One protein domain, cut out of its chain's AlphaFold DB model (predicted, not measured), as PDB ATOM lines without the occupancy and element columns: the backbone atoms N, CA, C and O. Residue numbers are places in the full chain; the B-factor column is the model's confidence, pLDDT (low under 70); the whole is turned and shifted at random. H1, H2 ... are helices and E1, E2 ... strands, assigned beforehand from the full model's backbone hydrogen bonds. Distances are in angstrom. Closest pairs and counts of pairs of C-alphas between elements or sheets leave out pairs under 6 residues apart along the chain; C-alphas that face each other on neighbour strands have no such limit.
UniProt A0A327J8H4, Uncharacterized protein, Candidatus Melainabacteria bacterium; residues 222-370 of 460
ATOM      1  N   LYS A 222     271.280 234.581 151.647       94.69
ATOM      2  CA  LYS A 222     270.181 235.495 151.926       94.69
ATOM      3  C   LYS A 222     268.921 234.675 152.110       94.69
ATOM      4  O   LYS A 222     268.554 233.913 151.218       94.69
ATOM      5  N   MET A 223     268.277 234.845 153.248       94.31
ATOM      6  CA  MET A 223     267.125 234.060 153.665       94.31
ATOM      7  C   MET A 223     266.057 234.977 154.252       94.31
ATOM      8  O   MET A 223     266.376 236.057 154.754       94.31
ATOM      9  N   SER A 224     264.803 234.559 154.146       94.00
ATOM     10  CA  SER A 224     263.666 235.244 154.751       94.00
ATOM     11  C   SER A 224     262.790 234.250 155.494       94.00
ATOM     12  O   SER A 224     262.620 233.115 155.042       94.00
ATOM     13  N   VAL A 225     262.249 234.708 156.615       91.75
ATOM     14  CA  VAL A 225     261.195 234.040 157.367       91.75
ATOM     15  C   VAL A 225     260.137 235.062 157.751       91.75
ATOM     16  O   VAL A 225     260.458 236.192 158.129       91.75
ATOM     17  N   GLU A 226     258.882 234.655 157.680       92.62
ATOM     18  CA  GLU A 226     257.765 235.404 158.236       92.62
ATOM     19  C   GLU A 226     257.251 234.703 159.491       92.62
ATOM     20  O   GLU A 226     256.977 233.502 159.470       92.62
ATOM     21  N   PHE A 227     257.128 235.458 160.581       89.31
ATOM     22  CA  PHE A 227     256.552 234.988 161.833       89.31
ATOM     23  C   PHE A 227     255.175 235.612 162.030       89.31
ATOM     24  O   PHE A 227     255.022 236.832 161.931       89.31
ATOM     25  N   GLU A 228     254.184 234.783 162.344       89.75
ATOM     26  CA  GLU A 228     252.926 235.259 162.919       89.75
ATOM     27  C   GLU A 228     253.184 235.734 164.339       89.75
ATOM     28  O   GLU A 228     254.039 235.191 165.039       89.75
ATOM     29  N   THR A 229     252.441 236.741 164.767       86.25
ATOM     30  CA  THR A 229     252.582 237.364 166.075       86.25
ATOM     31  C   THR A 229     251.202 237.633 166.665       86.25
ATOM     32  O   THR A 229     250.246 237.884 165.941       86.25
ATOM     33  N   ASP A 230     251.096 237.649 167.991       85.75
ATOM     34  CA  ASP A 230     249.836 237.959 168.684       85.75
ATOM     35  C   ASP A 230     249.587 239.488 168.785       85.75
ATOM     36  O   ASP A 230     248.668 239.941 169.468       85.75
ATOM     37  N   VAL A 231     250.433 240.309 168.152       86.31
ATOM     38  CA  VAL A 231     250.435 241.781 168.236       86.31
ATOM     39  C   VAL A 231     250.483 242.402 166.845       86.31
ATOM     40  O   VAL A 231     250.793 241.721 165.876       86.31
ATOM     41  N   LEU A 232     250.141 243.683 166.727       90.19
ATOM     42  CA  LEU A 232     250.280 244.397 165.458       90.19
ATOM     43  C   LEU A 232     251.755 244.693 165.168       90.19
ATOM     44  O   LEU A 232     252.530 244.991 166.085       90.19
ATOM     45  N   TYR A 233     252.137 244.641 163.893       92.56
ATOM     46  CA  TYR A 233     253.504 244.933 163.474       92.56
ATOM     47  C   TYR A 233     253.945 246.340 163.883       92.56
ATOM     48  O   TYR A 233     255.080 246.520 164.313       92.56
ATOM     49  N   GLU A 234     253.067 247.337 163.796       91.75
ATOM     50  CA  GLU A 234     253.383 248.723 164.148       91.75
ATOM     51  C   GLU A 234     253.783 248.857 165.619       91.75
ATOM     52  O   GLU A 234     254.697 249.609 165.956       91.75
ATOM     53  N   GLU A 235     253.157 248.063 166.487       90.94
ATOM     54  CA  GLU A 235     253.494 248.000 167.905       90.94
ATOM     55  C   GLU A 235     254.895 247.402 168.116       90.94
ATOM     56  O   GLU A 235     255.704 247.924 168.886       90.94
ATOM     57  N   LEU A 236     255.223 246.337 167.371       91.19
ATOM     58  CA  LEU A 236     256.567 245.756 167.365       91.19
ATOM     59  C   LEU A 236     257.604 246.711 166.782       91.19
ATOM     60  O   LEU A 236     258.706 246.800 167.310       91.19
ATOM     61  N   PHE A 237     257.274 247.429 165.714       93.25
ATOM     62  CA  PHE A 237     258.161 248.399 165.088       93.25
ATOM     63  C   PHE A 237     258.509 249.533 166.057       93.25
ATOM     64  O   PHE A 237     259.687 249.855 166.223       93.25
ATOM     65  N   GLU A 238     257.516 250.096 166.753       90.38
ATOM     66  CA  GLU A 238     257.740 251.130 167.769       90.38
ATOM     67  C   GLU A 238     258.661 250.651 168.898       90.38
ATOM     68  O   GLU A 238     259.479 251.425 169.387       90.38
ATOM     69  N   GLU A 239     258.571 249.389 169.318       89.88
ATOM     70  CA  GLU A 239     259.443 248.862 170.372       89.88
ATOM     71  C   GLU A 239     260.831 248.450 169.856       89.88
ATOM     72  O   GLU A 239     261.844 248.780 170.476       89.88
ATOM     73  N   ILE A 240     260.916 247.773 168.706       89.94
ATOM     74  CA  ILE A 240     262.184 247.304 168.126       89.94
ATOM     75  C   ILE A 240     263.027 248.486 167.609       89.94
ATOM     76  O   ILE A 240     264.258 248.444 167.653       89.94
ATOM     77  N   SER A 241     262.404 249.577 167.157       90.06
ATOM     78  CA  SER A 241     263.119 250.784 166.706       90.06
ATOM     79  C   SER A 241     263.888 251.481 167.832       90.06
ATOM     80  O   SER A 241     264.874 252.169 167.570       90.06
ATOM     81  N   LYS A 242     263.493 251.248 169.091       87.56
ATOM     82  CA  LYS A 242     264.150 251.795 170.284       87.56
ATOM     83  C   LYS A 242     265.410 251.030 170.684       87.56
ATOM     84  O   LYS A 242     266.057 251.428 171.647       87.56
ATOM     85  N   PHE A 243     265.784 249.952 169.988       86.69
ATOM     86  CA  PHE A 243     267.015 249.219 170.290       86.69
ATOM     87  C   PHE A 243     268.252 250.113 170.145       86.69
ATOM     88  O   PHE A 243     268.449 250.795 169.140       86.69
ATOM     89  N   ILE A 244     269.137 250.050 171.141       85.81
ATOM     90  CA  ILE A 244     270.422 250.748 171.158       85.81
ATOM     91  C   ILE A 244     271.516 249.692 171.333       85.81
ATOM     92  O   ILE A 244     271.492 248.928 172.301       85.81
ATOM     93  N   PRO A 245     272.492 249.615 170.413       87.81
ATOM     94  CA  PRO A 245     273.561 248.640 170.527       87.81
ATOM     95  C   PRO A 245     274.486 249.023 171.685       87.81
ATOM     96  O   PRO A 245     274.917 250.176 171.774       87.81
ATOM     97  N   SER A 246     274.893 248.047 172.503       86.50
ATOM     98  CA  SER A 246     275.868 248.265 173.588       86.50
ATOM     99  C   SER A 246     277.199 248.795 173.054       86.50
ATOM    100  O   SER A 246     277.935 249.495 173.745       86.50
ATOM    101  N   ASN A 247     277.524 248.473 171.797       85.25
ATOM    102  CA  ASN A 247     278.705 248.978 171.115       85.25
ATOM    103  C   ASN A 247     278.439 249.235 169.623       85.25
ATOM    104  O   ASN A 247     278.392 248.308 168.807       85.25
ATOM    105  N   LYS A 248     278.381 250.519 169.247       85.69
ATOM    106  CA  LYS A 248     278.173 250.989 167.862       85.69
ATOM    107  C   LYS A 248     279.271 250.559 166.872       85.69
ATOM    108  O   LYS A 248     279.083 250.653 165.658       85.69
ATOM    109  N   LYS A 249     280.430 250.086 167.355       83.69
ATOM    110  CA  LYS A 249     281.481 249.508 166.495       83.69
ATOM    111  C   LYS A 249     281.113 248.111 165.992       83.69
ATOM    112  O   LYS A 249     281.616 247.711 164.947       83.69
ATOM    113  N   ASN A 250     280.247 247.390 166.706       83.25
ATOM    114  CA  ASN A 250     279.877 246.010 166.383       83.25
ATOM    115  C   ASN A 250     278.535 245.925 165.665       83.25
ATOM    116  O   ASN A 250     278.400 245.120 164.748       83.25
ATOM    117  N   ILE A 251     277.572 246.759 166.058       89.00
ATOM    118  CA  ILE A 251     276.222 246.775 165.495       89.00
ATOM    119  C   ILE A 251     275.847 248.219 165.172       89.00
ATOM    120  O   ILE A 251     276.036 249.120 165.988       89.00
ATOM    121  N   VAL A 252     275.315 248.437 163.974       91.00
ATOM    122  CA  VAL A 252     274.688 249.694 163.562       91.00
ATOM    123  C   VAL A 252     273.221 249.419 163.285       91.00
ATOM    124  O   VAL A 252     272.903 248.462 162.588       91.00
ATOM    125  N   ILE A 253     272.348 250.265 163.821       92.50
ATOM    126  CA  ILE A 253     270.903 250.172 163.630       92.50
ATOM    127  C   ILE A 253     270.471 251.376 162.801       92.50
ATOM    128  O   ILE A 253     270.890 252.503 163.065       92.50
ATOM    129  N   THR A 254     269.678 251.134 161.767       94.50
ATOM    130  CA  THR A 254     269.071 252.175 160.938       94.50
ATOM    131  C   THR A 254     267.576 251.930 160.883       94.50
ATOM    132  O   THR A 254     267.147 250.848 160.488       94.50
ATOM    133  N   VAL A 255     266.799 252.930 161.281       95.81
ATOM    134  CA  VAL A 255     265.336 252.899 161.260       95.81
ATOM    135  C   VAL A 255     264.863 253.771 160.101       95.81
ATOM    136  O   VAL A 255     265.409 254.847 159.866       95.81
ATOM    137  N   ASN A 256     263.889 253.279 159.344       95.62
ATOM    138  CA  ASN A 256     263.165 254.049 158.342       95.62
ATOM    139  C   ASN A 256     261.689 254.045 158.741       95.62
ATOM    140  O   ASN A 256     261.016 253.029 158.564       95.62
ATOM    141  N   ASP A 257     261.231 255.170 159.288       91.56
ATOM    142  CA  ASP A 257     259.877 255.325 159.824       91.56
ATOM    143  C   ASP A 257     258.810 255.299 158.723       91.56
ATOM    144  O   ASP A 257     257.787 254.643 158.886       91.56
ATOM    145  N   GLU A 258     259.074 255.917 157.566       91.31
ATOM    146  CA  GLU A 258     258.132 255.964 156.434       91.31
ATOM    147  C   GLU A 258     257.761 254.572 155.918       91.31
ATOM    148  O   GLU A 258     256.609 254.296 155.595       91.31
ATOM    149  N   LYS A 259     258.754 253.685 155.822       92.25
ATOM    150  CA  LYS A 259     258.567 252.302 155.367       92.25
ATOM    151  C   LYS A 259     258.361 251.334 156.526       92.25
ATOM    152  O   LYS A 259     258.251 250.137 156.273       92.25
ATOM    153  N   GLN A 260     258.404 251.833 157.762       93.31
ATOM    154  CA  GLN A 260     258.438 251.054 158.994       93.31
ATOM    155  C   GLN A 260     259.396 249.864 158.887       93.31
ATOM    156  O   GLN A 260     259.008 248.708 159.037       93.31
ATOM    157  N   THR A 261     260.661 250.125 158.558       96.62
ATOM    158  CA  THR A 261     261.684 249.073 158.443       96.62
ATOM    159  C   THR A 261     262.872 249.354 159.342       96.62
ATOM    160  O   THR A 261     263.265 250.505 159.527       96.62
ATOM    161  N   ILE A 262     263.472 248.291 159.877       96.62
ATOM    162  CA  ILE A 262     264.645 248.375 160.749       96.62
ATOM    163  C   ILE A 262     265.749 247.517 160.146       96.62
ATOM    164  O   ILE A 262     265.534 246.358 159.794       96.62
ATOM    165  N   LEU A 263     266.940 248.084 160.004       96.50
ATOM    166  CA  LEU A 263     268.125 247.394 159.517       96.50
ATOM    167  C   LEU A 263     269.169 247.318 160.626       96.50
ATOM    168  O   LEU A 263     269.732 248.334 161.031       96.50
ATOM    169  N   PHE A 264     269.476 246.098 161.052       94.25
ATOM    170  CA  PHE A 264     270.598 245.789 161.922       94.25
ATOM    171  C   PHE A 264     271.780 245.351 161.062       94.25
ATOM    172  O   PHE A 264     271.751 244.286 160.449       94.25
ATOM    173  N   ARG A 265     272.838 246.161 161.013       92.12
ATOM    174  CA  ARG A 265     274.107 245.810 160.370       92.12
ATOM    175  C   ARG A 265     275.121 245.387 161.425       92.12
ATOM    176  O   ARG A 265     275.622 246.218 162.186       92.12
ATOM    177  N   VAL A 266     275.462 244.106 161.429       89.00
ATOM    178  CA  VAL A 266     276.489 243.512 162.283       89.00
ATOM    179  C   VAL A 266     277.830 243.586 161.556       89.00
ATOM    180  O   VAL A 266     278.064 242.910 160.554       89.00
ATOM    181  N   LYS A 267     278.724 244.422 162.080       82.06
ATOM    182  CA  LYS A 267     280.093 244.637 161.579       82.06
ATOM    183  C   LYS A 267     281.106 243.672 162.185       82.06
ATOM    184  O   LYS A 267     282.242 243.591 161.726       82.06
ATOM    185  N   ASN A 268     280.739 243.002 163.275       78.69
ATOM    186  CA  ASN A 268     281.652 242.142 164.004       78.69
ATOM    187  C   ASN A 268     280.944 240.882 164.498       78.69
ATOM    188  O   ASN A 268     280.139 240.930 165.423       78.69
ATOM    189  N   ASN A 269     281.262 239.744 163.886       75.81
ATOM    190  CA  ASN A 269     280.515 238.502 164.106       75.81
ATOM    191  C   ASN A 269     280.893 237.759 165.395       75.81
ATOM    192  O   ASN A 269     280.376 236.666 165.621       75.81
ATOM    193  N   PHE A 270     281.760 238.313 166.259       74.56
ATOM    194  CA  PHE A 270     281.980 237.717 167.585       74.56
ATOM    195  C   PHE A 270     280.688 237.686 168.408       74.56
ATOM    196  O   PHE A 270     280.555 236.804 169.250       74.56
ATOM    197  N   ILE A 271     279.727 238.580 168.127       81.44
ATOM    198  CA  ILE A 271     278.434 238.601 168.819       81.44
ATOM    199  C   ILE A 271     277.721 237.244 168.737       81.44
ATOM    200  O   ILE A 271     276.987 236.879 169.646       81.44
ATOM    201  N   LEU A 272     277.983 236.468 167.674       83.88
ATOM    202  CA  LEU A 272     277.458 235.116 167.514       83.88
ATOM    203  C   LEU A 272     278.111 234.149 168.504       83.88
ATOM    204  O   LEU A 272     277.423 233.338 169.108       83.88
ATOM    205  N   ALA A 273     279.427 234.239 168.705       78.94
ATOM    206  CA  ALA A 273     280.130 233.387 169.661       78.94
ATOM    207  C   ALA A 273     279.703 233.684 171.108       78.94
ATOM    208  O   ALA A 273     279.504 232.752 171.888       78.94
ATOM    209  N   ASP A 274     279.514 234.964 171.442       80.31
ATOM    210  CA  ASP A 274     278.983 235.370 172.747       80.31
ATOM    211  C   ASP A 274     277.562 234.839 172.948       80.31
ATOM    212  O   ASP A 274     277.257 234.294 174.008       80.31
ATOM    213  N   ALA A 275     276.724 234.894 171.908       83.69
ATOM    214  CA  ALA A 275     275.375 234.343 171.956       83.69
ATOM    215  C   ALA A 275     275.353 232.828 172.192       83.69
ATOM    216  O   ALA A 275     274.637 232.365 173.077       83.69
ATOM    217  N   PHE A 276     276.197 232.059 171.495       81.69
ATOM    218  CA  PHE A 276     276.361 230.622 171.760       81.69
ATOM    219  C   PHE A 276     276.768 230.348 173.216       81.69
ATOM    220  O   PHE A 276     276.269 229.415 173.845       81.69
ATOM    221  N   LYS A 277     277.676 231.156 173.775       79.56
ATOM    222  CA  LYS A 277     278.104 231.000 175.169       79.56
ATOM    223  C   LYS A 277     276.959 231.292 176.143       79.56
ATOM    224  O   LYS A 277     276.762 230.523 177.082       79.56
ATOM    225  N   ASN A 278     276.208 232.363 175.906       80.94
ATOM    226  CA  ASN A 278     275.075 232.765 176.739       80.94
ATOM    227  C   ASN A 278     273.920 231.755 176.684       80.94
ATOM    228  O   ASN A 278     273.243 231.552 177.686       80.94
ATOM    229  N   GLU A 279     273.730 231.079 175.548       79.25
ATOM    230  CA  GLU A 279     272.753 229.992 175.393       79.25
ATOM    231  C   GLU A 279     273.236 228.645 175.978       79.25
ATOM    232  O   GLU A 279     272.521 227.649 175.920       79.25
ATOM    233  N   GLY A 280     274.430 228.588 176.586       74.00
ATOM    234  CA  GLY A 280     274.903 227.420 177.341       74.00
ATOM    235  C   GLY A 280     275.599 226.334 176.513       74.00
ATOM    236  O   GLY A 280     275.871 225.244 177.029       74.00
ATOM    237  N   TYR A 281     275.947 226.602 175.250       72.38
ATOM    238  CA  TYR A 281     276.665 225.638 174.413       72.38
ATOM    239  C   TYR A 281     278.116 225.457 174.905       72.38
ATOM    240  O   TYR A 281     278.968 226.331 174.764       72.38
ATOM    241  N   LYS A 282     278.424 224.284 175.483       58.03
ATOM    242  CA  LYS A 282     279.699 224.004 176.188       58.03
ATOM    243  C   LYS A 282     280.947 223.914 175.295       58.03
ATOM    244  O   LYS A 282     282.061 224.005 175.802       58.03
ATOM    245  N   LYS A 283     280.797 223.693 173.985       62.78
ATOM    246  CA  LYS A 283     281.916 223.515 173.040       62.78
ATOM    247  C   LYS A 283     281.958 224.655 172.027       62.78
ATOM    248  O   LYS A 283     281.714 224.434 170.850       62.78
ATOM    249  N   VAL A 284     282.292 225.863 172.474       64.31
ATOM    250  CA  VAL A 284     282.608 226.967 171.557       64.31
ATOM    251  C   VAL A 284     284.106 226.948 171.295       64.31
ATOM    252  O   VAL A 284     284.900 227.264 172.182       64.31
ATOM    253  N   LYS A 285     284.522 226.582 170.077       63.12
ATOM    254  CA  LYS A 285     285.917 226.802 169.674       63.12
ATOM    255  C   LYS A 285     286.112 228.293 169.439       63.12
ATOM    256  O   LYS A 285     285.754 228.842 168.399       63.12
ATOM    257  N   SER A 286     286.696 228.941 170.436       55.38
ATOM    258  CA  SER A 286     287.070 230.352 170.459       55.38
ATOM    259  C   SER A 286     288.263 230.658 169.548       55.38
ATOM    260  O   SER A 286     289.171 231.400 169.925       55.38
ATOM    261  N   GLU A 287     288.324 230.063 168.357       57.94
ATOM    262  CA  GLU A 287     289.296 230.484 167.359       57.94
ATOM    263  C   GLU A 287     288.843 231.851 166.860       57.94
ATOM    264  O   GLU A 287     287.885 231.994 166.101       57.94
ATOM    265  N   PHE A 288     289.483 232.885 167.389       61.94
ATOM    266  CA  PHE A 288     289.194 234.267 167.060       61.94
ATOM    267  C   PHE A 288     290.313 234.813 166.198       61.94
ATOM    268  O   PHE A 288     291.491 234.716 166.540       61.94
ATOM    269  N   ASN A 289     289.945 235.451 165.094       60.25
ATOM    270  CA  ASN A 289     290.890 236.250 164.335       60.25
ATOM    271  C   ASN A 289     290.292 237.642 164.168       60.25
ATOM    272  O   ASN A 289     289.465 237.872 163.289       60.25
ATOM    273  N   LYS A 290     290.726 238.570 165.029       60.16
ATOM    274  CA  LYS A 290     290.191 239.938 165.097       60.16
ATOM    275  C   LYS A 290     290.182 240.651 163.742       60.16
ATOM    276  O   LYS A 290     289.264 241.420 163.487       60.16
ATOM    277  N   GLU A 291     291.177 240.430 162.885       62.59
ATOM    278  CA  GLU A 291     291.246 241.099 161.582       62.59
ATOM    279  C   GLU A 291     290.255 240.533 160.570       62.59
ATOM    280  O   GLU A 291     289.616 241.282 159.833       62.59
ATOM    281  N   LEU A 292     290.132 239.210 160.515       60.25
ATOM    282  CA  LEU A 292     289.289 238.543 159.531       60.25
ATOM    283  C   LEU A 292     287.825 238.513 159.986       60.25
ATOM    284  O   LEU A 292     286.938 238.684 159.163       60.25
ATOM    285  N   ASP A 293     287.540 238.416 161.282       62.25
ATOM    286  CA  ASP A 293     286.161 238.412 161.789       62.25
ATOM    287  C   ASP A 293     285.486 239.798 161.679       62.25
ATOM    288  O   ASP A 293     284.268 239.871 161.508       62.25
ATOM    289  N   ARG A 294     286.276 240.888 161.664       62.34
ATOM    290  CA  ARG A 294     285.831 242.268 161.354       62.34
ATOM    291  C   ARG A 294     285.512 242.512 159.879       62.34
ATOM    292  O   ARG A 294     284.921 243.529 159.542       62.34
ATOM    293  N   LYS A 295     285.974 241.633 158.989       61.91
ATOM    294  CA  LYS A 295     285.797 241.780 157.538       61.91
ATOM    295  C   LYS A 295     284.529 241.106 157.026       61.91
ATOM    296  O   LYS A 295     284.270 241.226 155.842       61.91
ATOM    297  N   SER A 296     283.789 240.382 157.864       64.00
ATOM    298  CA  SER A 296     282.530 239.735 157.493       64.00
ATOM    299  C   SER A 296     281.365 240.562 158.030       64.00
ATOM    300  O   SER A 296     281.346 240.893 159.211       64.00
ATOM    301  N   GLU A 297     280.390 240.873 157.181       73.94
ATOM    302  CA  GLU A 297     279.216 241.658 157.565       73.94
ATOM    303  C   GLU A 297     277.957 240.801 157.435       73.94
ATOM    304  O   GLU A 297     277.825 239.980 156.517       73.94
ATOM    305  N   SER A 298     277.037 240.976 158.377       89.25
ATOM    306  CA  SER A 298     275.679 240.453 158.262       89.25
ATOM    307  C   SER A 298     274.671 241.574 158.451       89.25
ATOM    308  O   SER A 298     274.914 242.555 159.156       89.25
ATOM    309  N   GLU A 299     273.553 241.451 157.752       93.81
ATOM    310  CA  GLU A 299     272.463 242.410 157.785       93.81
ATOM    311  C   GLU A 299     271.170 241.668 158.085       93.81
ATOM    312  O   GLU A 299     270.770 240.786 157.327       93.81
ATOM    313  N   LEU A 300     270.509 242.042 159.173       96.25
ATOM    314  CA  LEU A 300     269.170 241.579 159.494       96.25
ATOM    315  C   LEU A 300     268.201 242.738 159.299       96.25
ATOM    316  O   LEU A 300     268.307 243.774 159.955       96.25
ATOM    317  N   ARG A 301     267.257 242.567 158.380       97.25
ATOM    318  CA  ARG A 301     266.180 243.521 158.143       97.25
ATOM    319  C   ARG A 301     264.894 243.009 158.766       97.25
ATOM    320  O   ARG A 301     264.501 241.879 158.507       97.25
ATOM    321  N   VAL A 302     264.239 243.885 159.509       96.56
ATOM    322  CA  VAL A 302     262.896 243.713 160.050       96.56
ATOM    323  C   VAL A 302     261.948 244.586 159.240       96.56
ATOM    324  O   VAL A 302     262.245 245.763 159.004       96.56
ATOM    325  N   LYS A 303     260.833 244.018 158.792       95.81
ATOM    326  CA  LYS A 303     259.748 244.768 158.156       95.81
ATOM    327  C   LYS A 303     258.398 244.094 158.410       95.81
ATOM    328  O   LYS A 303     258.348 242.954 158.870       95.81
ATOM    329  N   HIS A 304     257.331 244.796 158.051       94.12
ATOM    330  CA  HIS A 304     255.975 244.263 158.064       94.12
ATOM    331  C   HIS A 304     255.878 243.003 157.183       94.12
ATOM    332  O   HIS A 304     256.431 242.983 156.074       94.12
ATOM    333  N   GLY A 305     255.209 241.960 157.687       90.94
ATOM    334  CA  GLY A 305     254.911 240.736 156.935       90.94
ATOM    335  C   GLY A 305     253.723 240.899 155.980       90.94
ATOM    336  O   GLY A 305     253.384 242.015 155.581       90.94
ATOM    337  N   ASN A 306     253.080 239.799 155.593       88.69
ATOM    338  CA  ASN A 306     251.951 239.818 154.659       88.69
ATOM    339  C   ASN A 306     250.612 240.154 155.334       88.69
ATOM    340  O   ASN A 306     249.660 240.538 154.658       88.69
ATOM    341  N   THR A 307     250.531 240.025 156.659       89.25
ATOM    342  CA  THR A 307     249.343 240.345 157.467       89.25
ATOM    343  C   THR A 307     249.672 241.364 158.567       89.25
ATOM    344  O   THR A 307     250.833 241.444 158.976       89.25
ATOM    345  N   PRO A 308     248.690 242.121 159.099       87.19
ATOM    346  CA  PRO A 308     248.928 243.110 160.164       87.19
ATOM    347  C   PRO A 308     249.597 242.538 161.421       87.19
ATOM    348  O   PRO A 308     250.286 243.241 162.154       87.19
ATOM    349  N   ASN A 309     249.407 241.242 161.664       90.62
ATOM    350  CA  ASN A 309     249.923 240.512 162.813       90.62
ATOM    351  C   ASN A 309     251.155 239.670 162.462       90.62
ATOM    352  O   ASN A 309     251.390 238.627 163.067       90.62
ATOM    353  N   SER A 310     251.948 240.092 161.478       91.50
ATOM    354  CA  SER A 310     253.124 239.342 161.035       91.50
ATOM    355  C   SER A 310     254.351 240.221 160.841       91.50
ATOM    356  O   SER A 310     254.268 241.397 160.483       91.50
ATOM    357  N   ILE A 311     255.514 239.616 161.055       93.12
ATOM    358  CA  ILE A 311     256.826 240.248 160.941       93.12
ATOM    359  C   ILE A 311     257.703 239.419 160.006       93.12
ATOM    360  O   ILE A 311     257.888 238.220 160.211       93.12
ATOM    361  N   GLU A 312     258.257 240.054 158.973       94.88
ATOM    362  CA  GLU A 312     259.215 239.412 158.071       94.88
ATOM    363  C   GLU A 312     260.641 239.795 158.480       94.88
ATOM    364  O   GLU A 312     261.019 240.975 158.510       94.88
ATOM    365  N   LEU A 313     261.445 238.775 158.771       95.50
ATOM    366  CA  LEU A 313     262.864 238.897 159.061       95.50
ATOM    367  C   LEU A 313     263.674 238.411 157.861       95.50
ATOM    368  O   LEU A 313     263.603 237.247 157.472       95.50
ATOM    369  N   ILE A 314     264.492 239.298 157.295       96.62
ATOM    370  CA  ILE A 314     265.368 238.987 156.164       96.62
ATOM    371  C   ILE A 314     266.815 239.071 156.625       96.62
ATOM    372  O   ILE A 314     267.322 240.162 156.893       96.62
ATOM    373  N   LEU A 315     267.496 237.930 156.654       96.12
ATOM    374  CA  LEU A 315     268.900 237.838 157.024       96.12
ATOM    375  C   LEU A 315     269.776 237.687 155.780       96.12
ATOM    376  O   LEU A 315     269.574 236.802 154.947       96.12
ATOM    377  N   TYR A 316     270.799 238.526 155.693       94.06
ATOM    378  CA  TYR A 316     271.896 238.405 154.752       94.06
ATOM    379  C   TYR A 316     273.199 238.153 155.507       94.06
ATOM    380  O   TYR A 316     273.600 238.946 156.357       94.06
ATOM    381  N   VAL A 317     273.872 237.049 155.188       90.00
ATOM    382  CA  VAL A 317     275.152 236.658 155.786       90.00
ATOM    383  C   VAL A 317     276.198 236.516 154.696       90.00
ATOM    384  O   VAL A 317     275.964 235.861 153.679       90.00
ATOM    385  N   THR A 318     277.378 237.078 154.945       82.94
ATOM    386  CA  THR A 318     278.533 236.958 154.053       82.94
ATOM    387  C   THR A 318     279.763 236.408 154.762       82.94
ATOM    388  O   THR A 318     280.012 236.648 155.946       82.94
ATOM    389  N   GLY A 319     280.576 235.695 153.990       76.75
ATOM    390  CA  GLY A 319     281.848 235.142 154.415       76.75
ATOM    391  C   GLY A 319     281.711 233.770 155.066       76.75
ATOM    392  O   GLY A 319     280.847 233.527 155.908       76.75
ATOM    393  N   MET A 320     282.642 232.882 154.708       79.94
ATOM    394  CA  MET A 320     282.678 231.500 155.185       79.94
ATOM    395  C   MET A 320     282.612 231.428 156.713       79.94
ATOM    396  O   MET A 320     281.851 230.649 157.253       79.94
ATOM    397  N   ARG A 321     283.362 232.277 157.421       79.44
ATOM    398  CA  ARG A 321     283.483 232.215 158.886       79.44
ATOM    399  C   ARG A 321     282.160 232.435 159.601       79.44
ATOM    400  O   ARG A 321     281.845 231.691 160.519       79.44
ATOM    401  N   THR A 322     281.401 233.448 159.192       82.62
ATOM    402  CA  THR A 322     280.106 233.763 159.802       82.62
ATOM    403  C   THR A 322     279.118 232.639 159.544       82.62
ATOM    404  O   THR A 322     278.469 232.167 160.469       82.62
ATOM    405  N   ILE A 323     279.085 232.142 158.307       87.06
ATOM    406  CA  ILE A 323     278.269 230.994 157.908       87.06
ATOM    407  C   ILE A 323     278.636 229.756 158.739       87.06
ATOM    408  O   ILE A 323     277.760 229.100 159.294       87.06
ATOM    409  N   SER A 324     279.925 229.469 158.907       84.31
ATOM    410  CA  SER A 324     280.404 228.348 159.716       84.31
ATOM    411  C   SER A 324     280.085 228.506 161.195       84.31
ATOM    412  O   SER A 324     279.755 227.523 161.840       84.31
ATOM    413  N   ARG A 325     280.130 229.721 161.750       82.81
ATOM    414  CA  ARG A 325     279.717 229.965 163.140       82.81
ATOM    415  C   ARG A 325     278.232 229.692 163.358       82.81
ATOM    416  O   ARG A 325     277.882 229.200 164.420       82.81
ATOM    417  N   ILE A 326     277.399 230.002 162.369       86.62
ATOM    418  CA  ILE A 326     275.949 229.776 162.420       86.62
ATOM    419  C   ILE A 326     275.615 228.286 162.263       86.62
ATOM    420  O   ILE A 326     274.750 227.777 162.961       86.62
ATOM    421  N   LEU A 327     276.296 227.588 161.351       86.50
ATOM    422  CA  LEU A 327     275.924 226.230 160.929       86.50
ATOM    423  C   LEU A 327     276.797 225.122 161.536       86.50
ATOM    424  O   LEU A 327     276.573 223.936 161.296       86.50
ATOM    425  N   SER A 328     277.845 225.470 162.284       77.00
ATOM    426  CA  SER A 328     278.673 224.484 162.975       77.00
ATOM    427  C   SER A 328     278.176 224.254 164.393       77.00
ATOM    428  O   SER A 328     278.069 225.195 165.173       77.00
ATOM    429  N   LEU A 329     278.007 222.983 164.766       69.94
ATOM    430  CA  LEU A 329     277.622 222.561 166.120       69.94
ATOM    431  C   LEU A 329     278.584 223.045 167.223       69.94
ATOM    432  O   LEU A 329     278.199 223.119 168.383       69.94
ATOM    433  N   ASP A 330     279.842 223.347 166.882       71.88
ATOM    434  CA  ASP A 330     280.873 223.859 167.799       71.88
ATOM    435  C   ASP A 330     281.221 225.347 167.573       71.88
ATOM    436  O   ASP A 330     282.240 225.836 168.073       71.88
ATOM    437  N   CYS A 331     280.412 226.056 166.771       75.50
ATOM    438  CA  CYS A 331     280.629 227.445 166.354       75.50
ATOM    439  C   CYS A 331     282.040 227.705 165.764       75.50
ATOM    440  O   CYS A 331     282.576 228.814 165.838       75.50
ATOM    441  N   ASN A 332     282.686 226.684 165.185       78.31
ATOM    442  CA  ASN A 332     284.044 226.810 164.662       78.31
ATOM    443  C   ASN A 332     284.071 227.593 163.329       78.31
ATOM    444  O   ASN A 332     283.570 227.094 162.315       78.31
ATOM    445  N   PRO A 333     284.728 228.768 163.267       75.62
ATOM    446  CA  PRO A 333     284.795 229.583 162.052       75.62
ATOM    447  C   PRO A 333     285.700 229.000 160.957       75.62
ATOM    448  O   PRO A 333     285.664 229.480 159.822       75.62
ATOM    449  N   LEU A 334     286.551 228.019 161.280       78.56
ATOM    450  CA  LEU A 334     287.442 227.371 160.315       78.56
ATOM    451  C   LEU A 334     286.790 226.194 159.592       78.56
ATOM    452  O   LEU A 334     287.319 225.750 158.570       78.56
ATOM    453  N   ASN A 335     285.652 225.697 160.086       81.19
ATOM    454  CA  ASN A 335     284.921 224.649 159.390       81.19
ATOM    455  C   ASN A 335     284.501 225.169 158.015       81.19
ATOM    456  O   ASN A 335     284.000 226.281 157.890       81.19
ATOM    457  N   LYS A 336     284.724 224.387 156.964       84.50
ATOM    458  CA  LYS A 336     284.261 224.736 155.621       84.50
ATOM    459  C   LYS A 336     282.866 224.167 155.443       84.50
ATOM    460  O   LYS A 336     282.681 222.957 155.566       84.50
ATOM    461  N   ILE A 337     281.903 225.034 155.161       88.56
ATOM    462  CA  ILE A 337     280.554 224.611 154.794       88.56
ATOM    463  C   ILE A 337     280.515 224.517 153.277       88.56
ATOM    464  O   ILE A 337     280.516 225.530 152.584       88.56
ATOM    465  N   TYR A 338     280.555 223.296 152.763       88.12
ATOM    466  CA  TYR A 338     280.355 223.026 151.343       88.12
ATOM    467  C   TYR A 338     278.860 222.987 151.058       88.12
ATOM    468  O   TYR A 338     278.115 222.456 151.884       88.12
ATOM    469  N   LEU A 339     278.411 223.492 149.900       85.25
ATOM    470  CA  LEU A 339     276.976 223.452 149.586       85.25
ATOM    471  C   LEU A 339     276.439 222.013 149.597       85.25
ATOM    472  O   LEU A 339     275.355 221.769 150.115       85.25
ATOM    473  N   ARG A 340     277.234 221.047 149.125       83.69
ATOM    474  CA  ARG A 340     276.879 219.622 149.145       83.69
ATOM    475  C   ARG A 340     276.447 219.117 150.528       83.69
ATOM    476  O   ARG A 340     275.530 218.313 150.613       83.69
ATOM    477  N   ASN A 341     277.075 219.604 151.596       86.00
ATOM    478  CA  ASN A 341     276.798 219.158 152.966       86.00
ATOM    479  C   ASN A 341     276.050 220.234 153.768       86.00
ATOM    480  O   ASN A 341     275.934 220.142 154.984       86.00
ATOM    481  N   PHE A 342     275.566 221.287 153.110       88.62
ATOM    482  CA  PHE A 342     274.921 222.423 153.761       88.62
ATOM    483  C   PHE A 342     273.651 222.021 154.515       88.62
ATOM    484  O   PHE A 342     273.447 222.440 155.653       88.62
ATOM    485  N   VAL A 343     272.828 221.165 153.906       84.38
ATOM    486  CA  VAL A 343     271.582 220.670 154.508       84.38
ATOM    487  C   VAL A 343     271.884 219.852 155.767       84.38
ATOM    488  O   VAL A 343     271.282 220.090 156.808       84.38
ATOM    489  N   GLU A 344     272.899 218.983 155.731       84.44
ATOM    490  CA  GLU A 344     273.362 218.205 156.896       84.44
ATOM    491  C   GLU A 344     273.861 219.092 158.049       84.44
ATOM    492  O   GLU A 344     273.892 218.671 159.203       84.44
ATOM    493  N   LYS A 345     274.265 220.331 157.749       84.50
ATOM    494  CA  LYS A 345     274.710 221.334 158.726       84.50
ATOM    495  C   LYS A 345     273.568 222.203 159.260       84.50
ATOM    496  O   LYS A 345     273.824 223.237 159.865       84.50
ATOM    497  N   GLY A 346     272.316 221.805 159.035       82.56
ATOM    498  CA  GLY A 346     271.143 222.547 159.497       82.56
ATOM    499  C   GLY A 346     270.748 223.704 158.582       82.56
ATOM    500  O   GLY A 346     269.921 224.528 158.962       82.56
ATOM    501  N   GLY A 347     271.273 223.751 157.354       83.19
ATOM    502  CA  GLY A 347     270.922 224.748 156.342       83.19
ATOM    503  C   GLY A 347     269.462 224.711 155.869       83.19
ATOM    504  O   GLY A 347     269.121 225.400 154.923       83.19
ATOM    505  N   PHE A 348     268.577 223.918 156.464       83.12
ATOM    506  CA  PHE A 348     267.141 223.945 156.169       83.12
ATOM    507  C   PHE A 348     266.311 224.588 157.291       83.12
ATOM    508  O   PHE A 348     265.140 224.871 157.078       83.12
ATOM    509  N   PHE A 349     266.903 224.866 158.458       85.25
ATOM    510  CA  PHE A 349     266.218 225.503 159.585       85.25
ATOM    511  C   PHE A 349     266.322 227.034 159.510       85.25
ATOM    512  O   PHE A 349     266.986 227.668 160.334       85.25
ATOM    513  N   ILE A 350     265.704 227.634 158.489       88.25
ATOM    514  CA  ILE A 350     265.826 229.074 158.214       88.25
ATOM    515  C   ILE A 350     265.343 229.908 159.404       88.25
ATOM    516  O   ILE A 350     266.063 230.810 159.841       88.25
ATOM    517  N   SER A 351     264.172 229.580 159.957       86.25
ATOM    518  CA  SER A 351     263.638 230.230 161.159       86.25
ATOM    519  C   SER A 351     264.658 230.209 162.289       86.25
ATOM    520  O   SER A 351     265.044 231.280 162.752       86.25
ATOM    521  N   LEU A 352     265.174 229.041 162.681       85.44
ATOM    522  CA  LEU A 352     266.152 228.918 163.774       85.44
ATOM    523  C   LEU A 352     267.438 229.718 163.519       85.44
ATOM    524  O   LEU A 352     267.938 230.373 164.434       85.44
ATOM    525  N   ILE A 353     267.952 229.726 162.283       89.50
ATOM    526  CA  ILE A 353     269.151 230.497 161.920       89.50
ATOM    527  C   ILE A 353     268.921 232.001 162.119       89.50
ATOM    528  O   ILE A 353     269.719 232.676 162.776       89.50
ATOM    529  N   ILE A 354     267.838 232.535 161.548       92.00
ATOM    530  CA  ILE A 354     267.508 233.967 161.624       92.00
ATOM    531  C   ILE A 354     267.254 234.382 163.071       92.00
ATOM    532  O   ILE A 354     267.691 235.437 163.526       92.00
ATOM    533  N   SER A 355     266.594 233.503 163.802       86.94
ATOM    534  CA  SER A 355     266.236 233.670 165.199       86.94
ATOM    535  C   SER A 355     267.435 233.752 166.122       86.94
ATOM    536  O   SER A 355     267.563 234.699 166.897       86.94
ATOM    537  N   PHE A 356     268.356 232.799 165.988       87.44
ATOM    538  CA  PHE A 356     269.630 232.826 166.688       87.44
ATOM    539  C   PHE A 356     270.385 234.130 166.393       87.44
ATOM    540  O   PHE A 356     270.896 234.786 167.301       87.44
ATOM    541  N   HIS A 357     270.392 234.559 165.127       90.88
ATOM    542  CA  HIS A 357     271.032 235.808 164.733       90.88
ATOM    543  C   HIS A 357     270.389 237.040 165.394       90.88
ATOM    544  O   HIS A 357     271.100 237.917 165.885       90.88
ATOM    545  N   PHE A 358     269.055 237.101 165.454       90.00
ATOM    546  CA  PHE A 358     268.342 238.178 166.141       90.00
ATOM    547  C   PHE A 358     268.627 238.182 167.647       90.00
ATOM    548  O   PHE A 358     268.952 239.230 168.201       90.00
ATOM    549  N   ARG A 359     268.610 237.021 168.314       87.25
ATOM    550  CA  ARG A 359     268.962 236.929 169.742       87.25
ATOM    551  C   ARG A 359     270.389 237.393 170.015       87.25
ATOM    552  O   ARG A 359     270.610 238.114 170.986       87.25
ATOM    553  N   ALA A 360     271.339 237.069 169.139       88.31
ATOM    554  CA  ALA A 360     272.711 237.554 169.259       88.31
ATOM    555  C   ALA A 360     272.804 239.092 169.218       88.31
ATOM    556  O   ALA A 360     273.593 239.682 169.960       88.31
ATOM    557  N   ILE A 361     271.976 239.744 168.392       89.56
ATOM    558  CA  ILE A 361     271.849 241.209 168.337       89.56
ATOM    559  C   ILE A 361     271.241 241.752 169.636       89.56
ATOM    560  O   ILE A 361     271.788 242.691 170.220       89.56
ATOM    561  N   VAL A 362     270.147 241.148 170.115       85.88
ATOM    562  CA  VAL A 362     269.448 241.564 171.346       85.88
ATOM    563  C   VAL A 362     270.375 241.477 172.560       85.88
ATOM    564  O   VAL A 362     270.493 242.441 173.308       85.88
ATOM    565  N   GLN A 363     271.105 240.370 172.720       84.38
ATOM    566  CA  GLN A 363     272.060 240.183 173.821       84.38
ATOM    567  C   GLN A 363     273.238 241.172 173.782       84.38
ATOM    568  O   GLN A 363     273.868 241.428 174.805       84.38
ATOM    569  N   ASN A 364     273.543 241.735 172.610       83.19
ATOM    570  CA  ASN A 364     274.580 242.754 172.416       83.19
ATOM    571  C   ASN A 364     274.015 244.187 172.369       83.19
ATOM    572  O   ASN A 364     274.698 245.121 171.930       83.19
ATOM    573  N   SER A 365     272.779 244.366 172.826       78.38
ATOM    574  CA  SER A 365     272.122 245.662 172.989       78.38
ATOM    575  C   SER A 365     272.079 246.050 174.467       78.38
ATOM    576  O   SER A 365     272.129 245.187 175.344       78.38
ATOM    577  N   SER A 366     272.054 247.351 174.761       71.44
ATOM    578  CA  SER A 366     271.971 247.811 176.150       71.44
ATOM    579  C   SER A 366     270.638 247.365 176.757       71.44
ATOM    580  O   SER A 366     269.642 247.298 176.037       71.44
ATOM    581  N   LEU A 367     270.602 247.086 178.066       58.94
ATOM    582  CA  LEU A 367     269.349 246.884 178.803       58.94
ATOM    583  C   LEU A 367     268.507 248.155 178.665       58.94
ATOM    584  O   LEU A 367     268.793 249.167 179.300       58.94
ATOM    585  N   ILE A 368     267.510 248.116 177.790       55.09
ATOM    586  CA  ILE A 368     266.562 249.205 177.608       55.09
ATOM    587  C   ILE A 368     265.294 248.765 178.314       55.09
ATOM    588  O   ILE A 368     264.721 247.722 178.000       55.09
ATOM    589  N   THR A 369     264.854 249.561 179.279       56.78
ATOM    590  CA  THR A 369     263.441 249.593 179.638       56.78
ATOM    591  C   THR A 369     262.711 250.070 178.392       56.78
ATOM    592  O   THR A 369     262.732 251.260 178.084       56.78
ATOM    593  N   PHE A 370     262.187 249.136 177.596       62.25
ATOM    594  CA  PHE A 370     261.424 249.485 176.407       62.25
ATOM    595  C   PHE A 370     260.231 250.310 176.862       62.25
ATOM    596  O   PHE A 370     259.371 249.802 177.583       62.25
TER     597      PHE A 370
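What this domain is: This is residues 222 to 370 of the 460 residues of an uncharacterized protein of Candidatus Melainabacteria bacterium (UniProt A0A327J8H4). A twisted wall of five antiparallel strands has the long helix H5 packed across one face, with the shorter H1 on that same face near one end of the strands, while the other face has no named helix over it. Past the opposite end of the strands, H2, H3 and H4 gather with their links into a helical end piece, where H2 packs crosswise on H5. The printed part has 149 residues, with five named helices and five named strands in the order E1 H1 E2 E3 H2 H3 E4 E5 H4 H5; the class is mixed, helices and strands. The sheet runs E1 - E5 - E4 - E3 - E2, and with H1 and H5 on one face it makes two layers. The whole is compact, with a radius of gyration of the C-alphas of 15.5 A, and rounded, with spans of 40 by 32 by 26 A.

Where its parts are: E1, residues 222 to 228, begins the printed part at C-alpha 222, (270.181, 235.495, 151.926), and is 20.5 A long. H1 is residues 233 to 240, 10.1 A long. E2, residues 251 to 256, is 16.6 A long, and E3, residues 261 to 266, is 16.3 A long. H2 is residues 270 to 278, 12.5 A, and H3 is residues 290 to 293, 5.4 A. E4, residues 298 to 304, is 20.1 A long. E5, residues 310 to 318, is the longest strand, running 26.5 A to C-alpha 318 at (278.533, 236.958, 154.053). H4 is residues 320 to 327, 10.3 A long. H5, residues 350 to 363, is the longest helix, 20.1 A, and ends at C-alpha 363, (272.060, 240.183, 173.821).

How they stand to each other: E1 and E2 are the edge strands of the sheet. E1 and E5 are antiparallel at 161 degrees, with N 225 and O 313 3.0 A apart, within hydrogen-bond range. E5 and E4 form a hairpin, with N 301 and O 314 at 2.8 A. E4 and E3 are antiparallel at 166 degrees, with N 264 and O 300 at 2.8 A. E2 and E3 form the other hairpin, with N 254 and O 263 at 2.9 A. H5 is on the sheet at a height of 8.7 A and lies over E4, and only just over E1 and E5, with 3 of its C-alphas falling on each. It runs across the strands, at 80 degrees to E4 on the local plane; its closest C-alphas to E5 are those of Ile 354 and Leu 315, 6.2 A. H1 is on the same face at a height of 7.3 A, only just over E3 with 3 of its C-alphas, and slantwise to the strands at 33 degrees to E3 on the local plane. H1 and H5 are apart. H2 is not on the sheet; it touches H5 about perpendicular, at 89 degrees, the closest C-alphas being those of Ala 275 and Ala 360, 5.0 A. H2 and H4 only just touch, with 3 pairs of C-alphas within 8 A, the closest those of Leu 272 and Arg 325, 7.1 A; they run the same way at a shallow tilt of 21 degrees. H3 is close to but not clearly touching H4, the closest C-alphas being those of Asp 293 and Arg 321, 7.3 A. In H1, H2, H4 and H5 every O i to N i+4 pair is within hydrogen-bond range; H3 is too short for such a pair.

The domain as a whole: The two C-alphas farthest apart are those of Arg 340 and Thr 369, 44.8 A. The printed part has no cut. The long links are H2 to H3, with 11 residues, and H4 to H5, residues 328 to 349, whose C-alphas lie 14 to 24 A from the mean of the C-alphas. The mean pLDDT of the printed part is 83.5; it is under 70 at residues 282 to 296, residue 329 and residues 367 to 370.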